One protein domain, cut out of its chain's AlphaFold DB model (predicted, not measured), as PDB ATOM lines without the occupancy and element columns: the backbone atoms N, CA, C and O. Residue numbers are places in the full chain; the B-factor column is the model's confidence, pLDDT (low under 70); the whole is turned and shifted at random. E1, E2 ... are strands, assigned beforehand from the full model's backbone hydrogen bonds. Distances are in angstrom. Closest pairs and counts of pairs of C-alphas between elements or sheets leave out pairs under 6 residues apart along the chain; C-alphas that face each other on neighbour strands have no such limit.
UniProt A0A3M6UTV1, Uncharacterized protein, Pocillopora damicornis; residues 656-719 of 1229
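AT A GLANCE: This is residues 656 to 719 of the 1229 residues of an uncharacterized protein of Pocillopora damicornis (UniProt A0A3M6UTV1). This is a rod with little regular structure: two small hairpins, E1 with E2 and E3 with E4, follow each other along its length. Residues 684 to 698 fold back past E1, where 690 to 691 pair with 660 to 661 in parallel; residues 702 to 719 loop round the E3 and E4 end. The 64 printed residues have no named helix and four strands, E1 to E4 in chain order, in two antiparallel sheets; the class is all strand, on 16 residues. It is only just loose, close to compact: radius of gyration of the C-alphas 13.0 A, spans 42 by 17 by 16 A.

IN THESE COORDINATES: E1, residues 658 to 662, begins at C-alpha 658 (148.436, 69.959, 198.247) and is 12.9 A long; E2, 669 to 673, is 13.3 A. E3 is residues 681 to 683, 7.2 A; E4, 699 to 701, 6.8 A, ends at C-alpha 701 (156.497, 77.366, 214.632).

HOW THE PARTS SIT: In hairpin E1 and E2, at 155 degrees, N 659 and O 672 are within hydrogen-bond range, 2.8 A. In hairpin E3 and E4, at 140 degrees, so are N 700 and O 682, 2.8 A. E1 and E2 are apart from E3 and E4.

THE WHOLE: The farthest C-alphas, Val 667 and Gly 705, are 43.1 A apart. The link E3 to E4 is long, 15 residues. The printed part has no cut; residues 664 to 668 are under pLDDT 70.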
ATOM      1  N   PRO A 656     147.605  73.491 194.190       76.94
ATOM      2  CA  PRO A 656     148.686  74.248 194.832       76.94
ATOM      3  C   PRO A 656     148.623  74.257 196.374       76.94
ATOM      4  O   PRO A 656     149.610  74.604 197.015       76.94
ATOM      5  N   ASP A 657     147.499  73.861 196.982       80.06
ATOM      6  CA  ASP A 657     147.332  73.668 198.429       80.06
ATOM      7  C   ASP A 657     147.518  72.203 198.893       80.06
ATOM      8  O   ASP A 657     147.121  71.838 200.006       80.06
ATOM      9  N   GLN A 658     148.130  71.375 198.038       86.50
ATOM     10  CA  GLN A 658     148.436  69.959 198.247       86.50
ATOM     11  C   GLN A 658     149.919  69.663 197.963       86.50
ATOM     12  O   GLN A 658     150.587  70.401 197.240       86.50
ATOM     13  N   ILE A 659     150.440  68.574 198.522       86.38
ATOM     14  CA  ILE A 659     151.811  68.076 198.343       86.38
ATOM     15  C   ILE A 659     151.768  66.785 197.520       86.38
ATOM     16  O   ILE A 659     150.947  65.904 197.782       86.38
ATOM     17  N   LEU A 660     152.649  66.667 196.524       85.44
ATOM     18  CA  LEU A 660     152.761  65.494 195.657       85.44
ATOM     19  C   LEU A 660     153.721  64.468 196.278       85.44
ATOM     20  O   LEU A 660     154.937  64.636 196.220       85.44
ATOM     21  N   LEU A 661     153.191  63.387 196.843       82.50
ATOM     22  CA  LEU A 661     153.982  62.226 197.251       82.50
ATOM     23  C   LEU A 661     154.194  61.298 196.049       82.50
ATOM     24  O   LEU A 661     153.229  60.767 195.496       82.50
ATOM     25  N   THR A 662     155.446  61.070 195.662       79.69
ATOM     26  CA  THR A 662     155.845  60.034 194.697       79.69
ATOM     27  C   THR A 662     156.448  58.837 195.434       79.69
ATOM     28  O   THR A 662     157.011  58.981 196.517       79.69
ATOM     29  N   TYR A 663     156.322  57.630 194.871       78.56
ATOM     30  CA  TYR A 663     156.883  56.415 195.474       78.56
ATOM     31  C   TYR A 663     158.046  55.862 194.652       78.56
ATOM     32  O   TYR A 663     157.874  55.436 193.507       78.56
ATOM     33  N   THR A 664     159.227  55.776 195.261       54.12
ATOM     34  CA  THR A 664     160.391  55.151 194.624       54.12
ATOM     35  C   THR A 664     160.107  53.678 194.270       54.12
ATOM     36  O   THR A 664     159.816  52.837 195.118       54.12
ATOM     37  N   GLY A 665     160.162  53.350 192.973       59.56
ATOM     38  CA  GLY A 665     160.006  51.978 192.466       59.56
ATOM     39  C   GLY A 665     158.579  51.507 192.134       59.56
ATOM     40  O   GLY A 665     158.426  50.357 191.718       59.56
ATOM     41  N   LYS A 666     157.541  52.350 192.245       46.66
ATOM     42  CA  LYS A 666     156.195  52.058 191.705       46.66
ATOM     43  C   LYS A 666     155.648  53.237 190.904       46.66
ATOM     44  O   LYS A 666     155.822  54.386 191.284       46.66
ATOM     45  N   VAL A 667     154.930  52.947 189.817       50.69
ATOM     46  CA  VAL A 667     154.214  53.972 189.041       50.69
ATOM     47  C   VAL A 667     152.941  54.358 189.798       50.69
ATOM     48  O   VAL A 667     151.903  53.718 189.651       50.69
ATOM     49  N   GLY A 668     153.051  55.373 190.651       63.69
ATOM     50  CA  GLY A 668     151.948  55.915 191.434       63.69
ATOM     51  C   GLY A 668     152.374  57.150 192.224       63.69
ATOM     52  O   GLY A 668     153.535  57.277 192.615       63.69
ATOM     53  N   TYR A 669     151.420  58.045 192.448       76.56
ATOM     54  CA  TYR A 669     151.570  59.258 193.241       76.56
ATOM     55  C   TYR A 669     150.313  59.478 194.090       76.56
ATOM     56  O   TYR A 669     149.243  58.953 193.771       76.56
ATOM     57  N   GLN A 670     150.439  60.254 195.161       83.38
ATOM     58  CA  GLN A 670     149.342  60.650 196.040       83.38
ATOM     59  C   GLN A 670     149.398  62.163 196.270       83.38
ATOM     60  O   GLN A 670     150.462  62.708 196.550       83.38
ATOM     61  N   CYS A 671     148.253  62.837 196.181       86.81
ATOM     62  CA  CYS A 671     148.120  64.218 196.637       86.81
ATOM     63  C   CYS A 671     147.735  64.216 198.118       86.81
ATOM     64  O   CYS A 671     146.741  63.590 198.489       86.81
ATOM     65  N   LEU A 672     148.520  64.897 198.949       85.44
ATOM     66  CA  LEU A 672     148.280  65.078 200.380       85.44
ATOM     67  C   LEU A 672     147.825  66.520 200.622       85.44
ATOM     68  O   LEU A 672     148.502  67.449 200.187       85.44
ATOM     69  N   ASP A 673     146.698  66.735 201.296       87.19
ATOM     70  CA  ASP A 673     146.247  68.087 201.639       87.19
ATOM     71  C   ASP A 673     147.153  68.724 202.703       87.19
ATOM     72  O   ASP A 673     147.464  68.110 203.723       87.19
ATOM     73  N   CYS A 674     147.578  69.973 202.477       88.62
ATOM     74  CA  CYS A 674     148.319  70.717 203.497       88.62
ATOM     75  C   CYS A 674     147.449  70.983 204.739       88.62
ATOM     76  O   CYS A 674     146.291  71.385 204.573       88.62
ATOM     77  N   PRO A 675     148.003  70.869 205.961       89.50
ATOM     78  CA  PRO A 675     147.331  71.320 207.170       89.50
ATOM     79  C   PRO A 675     147.174  72.842 207.148       89.50
ATOM     80  O   PRO A 675     148.052  73.569 206.679       89.50
ATOM     81  N   THR A 676     146.059  73.323 207.688       90.88
ATOM     82  CA  THR A 676     145.867  74.742 207.985       90.88
ATOM     83  C   THR A 676     146.453  75.007 209.370       90.88
ATOM     84  O   THR A 676     146.033  74.377 210.339       90.88
ATOM     85  N   CYS A 677     147.442  75.889 209.466       92.94
ATOM     86  CA  CYS A 677     148.224  76.114 210.674       92.94
ATOM     87  C   CYS A 677     147.802  77.390 211.413       92.94
ATOM     88  O   CYS A 677     147.377  78.350 210.774       92.94
ATOM     89  N   PRO A 678     147.927  77.428 212.753       92.19
ATOM     90  CA  PRO A 678     147.612  78.618 213.532       92.19
ATOM     91  C   PRO A 678     148.603  79.765 213.273       92.19
ATOM     92  O   PRO A 678     149.760  79.503 212.920       92.19
ATOM     93  N   PRO A 679     148.204  81.024 213.554       93.31
ATOM     94  CA  PRO A 679     149.129  82.149 213.620       93.31
ATOM     95  C   PRO A 679     150.339  81.804 214.491       93.31
ATOM     96  O   PRO A 679     150.206  81.234 215.575       93.31
ATOM     97  N   GLY A 680     151.531  82.158 214.027       90.69
ATOM     98  CA  GLY A 680     152.785  81.751 214.653       90.69
ATOM     99  C   GLY A 680     153.395  80.454 214.133       90.69
ATOM    100  O   GLY A 680     154.516  80.153 214.548       90.69
ATOM    101  N   SER A 681     152.729  79.747 213.216       93.00
ATOM    102  CA  SER A 681     153.195  78.492 212.618       93.00
ATOM    103  C   SER A 681     152.975  78.436 211.100       93.00
ATOM    104  O   SER A 681     152.260  79.253 210.524       93.00
ATOM    105  N   GLN A 682     153.596  77.445 210.458       92.25
ATOM    106  CA  GLN A 682     153.454  77.091 209.040       92.25
ATOM    107  C   GLN A 682     153.473  75.563 208.856       92.25
ATOM    108  O   GLN A 682     153.934  74.862 209.760       92.25
ATOM    109  N   PRO A 683     153.070  75.014 207.696       91.19
ATOM    110  CA  PRO A 683     153.325  73.615 207.365       91.19
ATOM    111  C   PRO A 683     154.827  73.269 207.385       91.19
ATOM    112  O   PRO A 683     155.671  74.057 206.944       91.19
ATOM    113  N   SER A 684     155.157  72.068 207.869       90.00
ATOM    114  CA  SER A 684     156.517  71.507 207.907       90.00
ATOM    115  C   SER A 684     157.107  71.281 206.512       90.00
ATOM    116  O   SER A 684     158.319  71.357 206.326       90.00
ATOM    117  N   VAL A 685     156.241  71.047 205.523       87.38
ATOM    118  CA  VAL A 685     156.574  70.894 204.105       87.38
ATOM    119  C   VAL A 685     155.785  71.938 203.299       87.38
ATOM    120  O   VAL A 685     154.570  72.035 203.480       87.38
ATOM    121  N   PRO A 686     156.420  72.716 202.399       86.88
ATOM    122  CA  PRO A 686     155.724  73.676 201.544       86.88
ATOM    123  C   PRO A 686     154.614  73.064 200.677       86.88
ATOM    124  O   PRO A 686     154.827  72.078 199.971       86.88
ATOM    125  N   CYS A 687     153.443  73.699 200.648       87.94
ATOM    126  CA  CYS A 687     152.359  73.315 199.743       87.94
ATOM    127  C   CYS A 687     152.760  73.522 198.274       87.94
ATOM    128  O   CYS A 687     153.507  74.449 197.951       87.94
ATOM    129  N   GLY A 688     152.307  72.633 197.391       83.44
ATOM    130  CA  GLY A 688     152.741  72.566 195.994       83.44
ATOM    131  C   GLY A 688     154.123  71.931 195.775       83.44
ATOM    132  O   GLY A 688     154.588  71.890 194.638       83.44
ATOM    133  N   SER A 689     154.796  71.441 196.824       85.62
ATOM    134  CA  SER A 689     156.061  70.702 196.688       85.62
ATOM    135  C   SER A 689     155.853  69.225 196.326       85.62
ATOM    136  O   SER A 689     154.736  68.701 196.342       85.62
ATOM    137  N   THR A 690     156.952  68.546 195.990       84.38
ATOM    138  CA  THR A 690     157.001  67.098 195.743       84.38
ATOM    139  C   THR A 690     157.917  66.435 196.769       84.38
ATOM    140  O   THR A 690     158.994  66.960 197.044       84.38
ATOM    141  N   ILE A 691     157.506  65.287 197.310       82.88
ATOM    142  CA  ILE A 691     158.279  64.468 198.256       82.88
ATOM    143  C   ILE A 691     158.379  63.026 197.733       82.88
ATOM    144  O   ILE A 691     157.387  62.461 197.287       82.88
ATOM    145  N   GLU A 692     159.570  62.422 197.780       77.06
ATOM    146  CA  GLU A 692     159.824  61.070 197.225       77.06
ATOM    147  C   GLU A 692     159.636  59.924 198.241       77.06
ATOM    148  O   GLU A 692     159.801  58.746 197.916       77.06
ATOM    149  N   ASN A 693     159.317  60.277 199.489       70.06
ATOM    150  CA  ASN A 693     158.975  59.380 200.588       70.06
ATOM    151  C   ASN A 693     157.979  60.084 201.522       70.06
ATOM    152  O   ASN A 693     157.972  61.314 201.625       70.06
ATOM    153  N   TRP A 694     157.147  59.311 202.225       71.12
ATOM    154  CA  TRP A 694     156.173  59.865 203.168       71.12
ATOM    155  C   TRP A 694     156.878  60.528 204.358       71.12
ATOM    156  O   TRP A 694     157.739  59.924 204.997       71.12
ATOM    157  N   THR A 695     156.485  61.761 204.661       73.25
ATOM    158  CA  THR A 695     156.931  62.544 205.818       73.25
ATOM    159  C   THR A 695     155.709  63.109 206.534       73.25
ATOM    160  O   THR A 695     154.698  63.411 205.899       73.25
ATOM    161  N   ALA A 696     155.779  63.237 207.861       74.94
ATOM    162  CA  ALA A 696     154.662  63.726 208.663       74.94
ATOM    163  C   ALA A 696     154.442  65.231 208.423       74.94
ATOM    164  O   ALA A 696     155.196  66.071 208.925       74.94
ATOM    165  N   ILE A 697     153.408  65.578 207.655       81.50
ATOM    166  CA  ILE A 697     153.035  66.972 207.393       81.50
ATOM    167  C   ILE A 697     152.285  67.503 208.622       81.50
ATOM    168  O   ILE A 697     151.193  67.038 208.940       81.50
ATOM    169  N   HIS A 698     152.885  68.456 209.328       88.00
ATOM    170  CA  HIS A 698     152.361  69.037 210.567       88.00
ATOM    171  C   HIS A 698     152.708  70.528 210.637       88.00
ATOM    172  O   HIS A 698     153.409  71.041 209.768       88.00
ATOM    173  N   CYS A 699     152.213  71.241 211.647       92.56
ATOM    174  CA  CYS A 699     152.498  72.665 211.814       92.56
ATOM    175  C   CYS A 699     153.742  72.888 212.681       92.56
ATOM    176  O   CYS A 699     153.774  72.457 213.832       92.56
ATOM    177  N   VAL A 700     154.736  73.597 212.145       92.81
ATOM    178  CA  VAL A 700     155.976  73.994 212.836       92.81
ATOM    179  C   VAL A 700     155.975  75.500 213.121       92.81
ATOM    180  O   VAL A 700     155.466  76.271 212.302       92.81
ATOM    181  N   PRO A 701     156.523  75.956 214.261       93.56
ATOM    182  CA  PRO A 701     156.497  77.366 214.632       93.56
ATOM    183  C   PRO A 701     157.415  78.219 213.745       93.56
ATOM    184  O   PRO A 701     158.515  77.807 213.377       93.56
ATOM    185  N   CYS A 702     157.013  79.461 213.465       93.81
ATOM    186  CA  CYS A 702     157.843  80.408 212.725       93.81
ATOM    187  C   CYS A 702     159.182  80.675 213.453       93.81
ATOM    188  O   CYS A 702     159.209  80.796 214.689       93.81
ATOM    189  N   PRO A 703     160.303  80.838 212.721       89.56
ATOM    190  CA  PRO A 703     161.589  81.188 213.315       89.56
ATOM    191  C   PRO A 703     161.538  82.599 213.921       89.56
ATOM    192  O   PRO A 703     161.411  83.602 213.211       89.56
ATOM    193  N   LEU A 704     161.640  82.665 215.253       88.56
ATOM    194  CA  LEU A 704     161.440  83.877 216.048       88.56
ATOM    195  C   LEU A 704     162.341  85.029 215.566       88.56
ATOM    196  O   LEU A 704     163.540  84.855 215.352       88.56
ATOM    197  N   GLY A 705     161.748  86.208 215.367       82.06
ATOM    198  CA  GLY A 705     162.442  87.407 214.887       82.06
ATOM    199  C   GLY A 705     162.846  87.397 213.404       82.06
ATOM    200  O   GLY A 705     163.258  88.442 212.903       82.06
ATOM    201  N   LYS A 706     162.714  86.267 212.689       87.81
ATOM    202  CA  LYS A 706     163.059  86.130 211.258       87.81
ATOM    203  C   LYS A 706     161.829  86.060 210.351       87.81
ATOM    204  O   LYS A 706     161.832  86.676 209.285       87.81
ATOM    205  N   ALA A 707     160.784  85.345 210.769       91.19
ATOM    206  CA  ALA A 707     159.520  85.254 210.042       91.19
ATOM    207  C   ALA A 707     158.311  85.211 210.992       91.19
ATOM    208  O   ALA A 707     158.452  84.892 212.176       91.19
ATOM    209  N   PHE A 708     157.131  85.519 210.457       93.56
ATOM    210  CA  PHE A 708     155.858  85.521 211.173       93.56
ATOM    211  C   PHE A 708     154.729  84.904 210.333       93.56
ATOM    212  O   PHE A 708     154.791  84.906 209.107       93.56
ATOM    213  N   SER A 709     153.674  84.430 210.987       94.38
ATOM    214  CA  SER A 709     152.378  84.139 210.370       94.38
ATOM    215  C   SER A 709     151.291  84.747 211.249       94.38
ATOM    216  O   SER A 709     151.260  84.486 212.450       94.38
ATOM    217  N   ASP A 710     150.449  85.605 210.684       89.88
ATOM    218  CA  ASP A 710     149.387  86.341 211.381       89.88
ATOM    219  C   ASP A 710     147.980  85.762 211.140       89.88
ATOM    220  O   ASP A 710     147.018  86.223 211.752       89.88
ATOM    221  N   ASN A 711     147.858  84.733 210.296       87.38
ATOM    222  CA  ASN A 711     146.591  84.131 209.878       87.38
ATOM    223  C   ASN A 711     146.532  82.630 210.205       87.38
ATOM    224  O   ASN A 711     147.555  81.987 210.424       87.38
ATOM    225  N   TYR A 712     145.315  82.075 210.239       89.62
ATOM    226  CA  TYR A 712     145.089  80.633 210.360       89.62
ATOM    227  C   TYR A 712     144.973  80.032 208.947       89.62
ATOM    228  O   TYR A 712     143.867  79.878 208.424       89.62
ATOM    229  N   ASP A 713     146.102  79.786 208.275       85.94
ATOM    230  CA  ASP A 713     146.142  79.420 206.851       85.94
ATOM    231  C   ASP A 713     147.159  78.307 206.501       85.94
ATOM    232  O   ASP A 713     147.780  77.698 207.370       85.94
ATOM    233  N   LYS A 714     147.267  77.967 205.210       88.00
ATOM    234  CA  LYS A 714     148.190  76.943 204.677       88.00
ATOM    235  C   LYS A 714     149.539  77.530 204.204       88.00
ATOM    236  O   LYS A 714     150.258  76.874 203.450       88.00
ATOM    237  N   ALA A 715     149.865  78.782 204.526       86.19
ATOM    238  CA  ALA A 715     151.040  79.470 203.995       86.19
ATOM    239  C   ALA A 715     152.325  79.164 204.786       86.19
ATOM    240  O   ALA A 715     152.313  78.655 205.904       86.19
ATOM    241  N   GLN A 716     153.468  79.503 204.184       90.88
ATOM    242  CA  GLN A 716     154.744  79.596 204.897       90.88
ATOM    243  C   GLN A 716     154.854  80.952 205.603       90.88
ATOM    244  O   GLN A 716     154.320  81.947 205.108       90.88
ATOM    245  N   CYS A 717     155.591  81.008 206.714       93.69
ATOM    246  CA  CYS A 717     155.774  82.236 207.482       93.69
ATOM    247  C   CYS A 717     156.413  83.335 206.613       93.69
ATOM    248  O   CYS A 717     157.485  83.156 206.028       93.69
ATOM    249  N   ALA A 718     155.776  84.502 206.555       92.12
ATOM    250  CA  ALA A 718     156.278  85.668 205.847       92.12
ATOM    251  C   ALA A 718     157.517  86.246 206.551       92.12
ATOM    252  O   ALA A 718     157.568  86.353 207.776       92.12
ATOM    253  N   ALA A 719     158.527  86.657 205.780       91.44
ATOM    254  CA  ALA A 719     159.738  87.258 206.336       91.44
ATOM    255  C   ALA A 719     159.433  88.575 207.080       91.44
ATOM    256  O   ALA A 719     158.683  89.426 206.589       91.44
TER     257      ALA A 719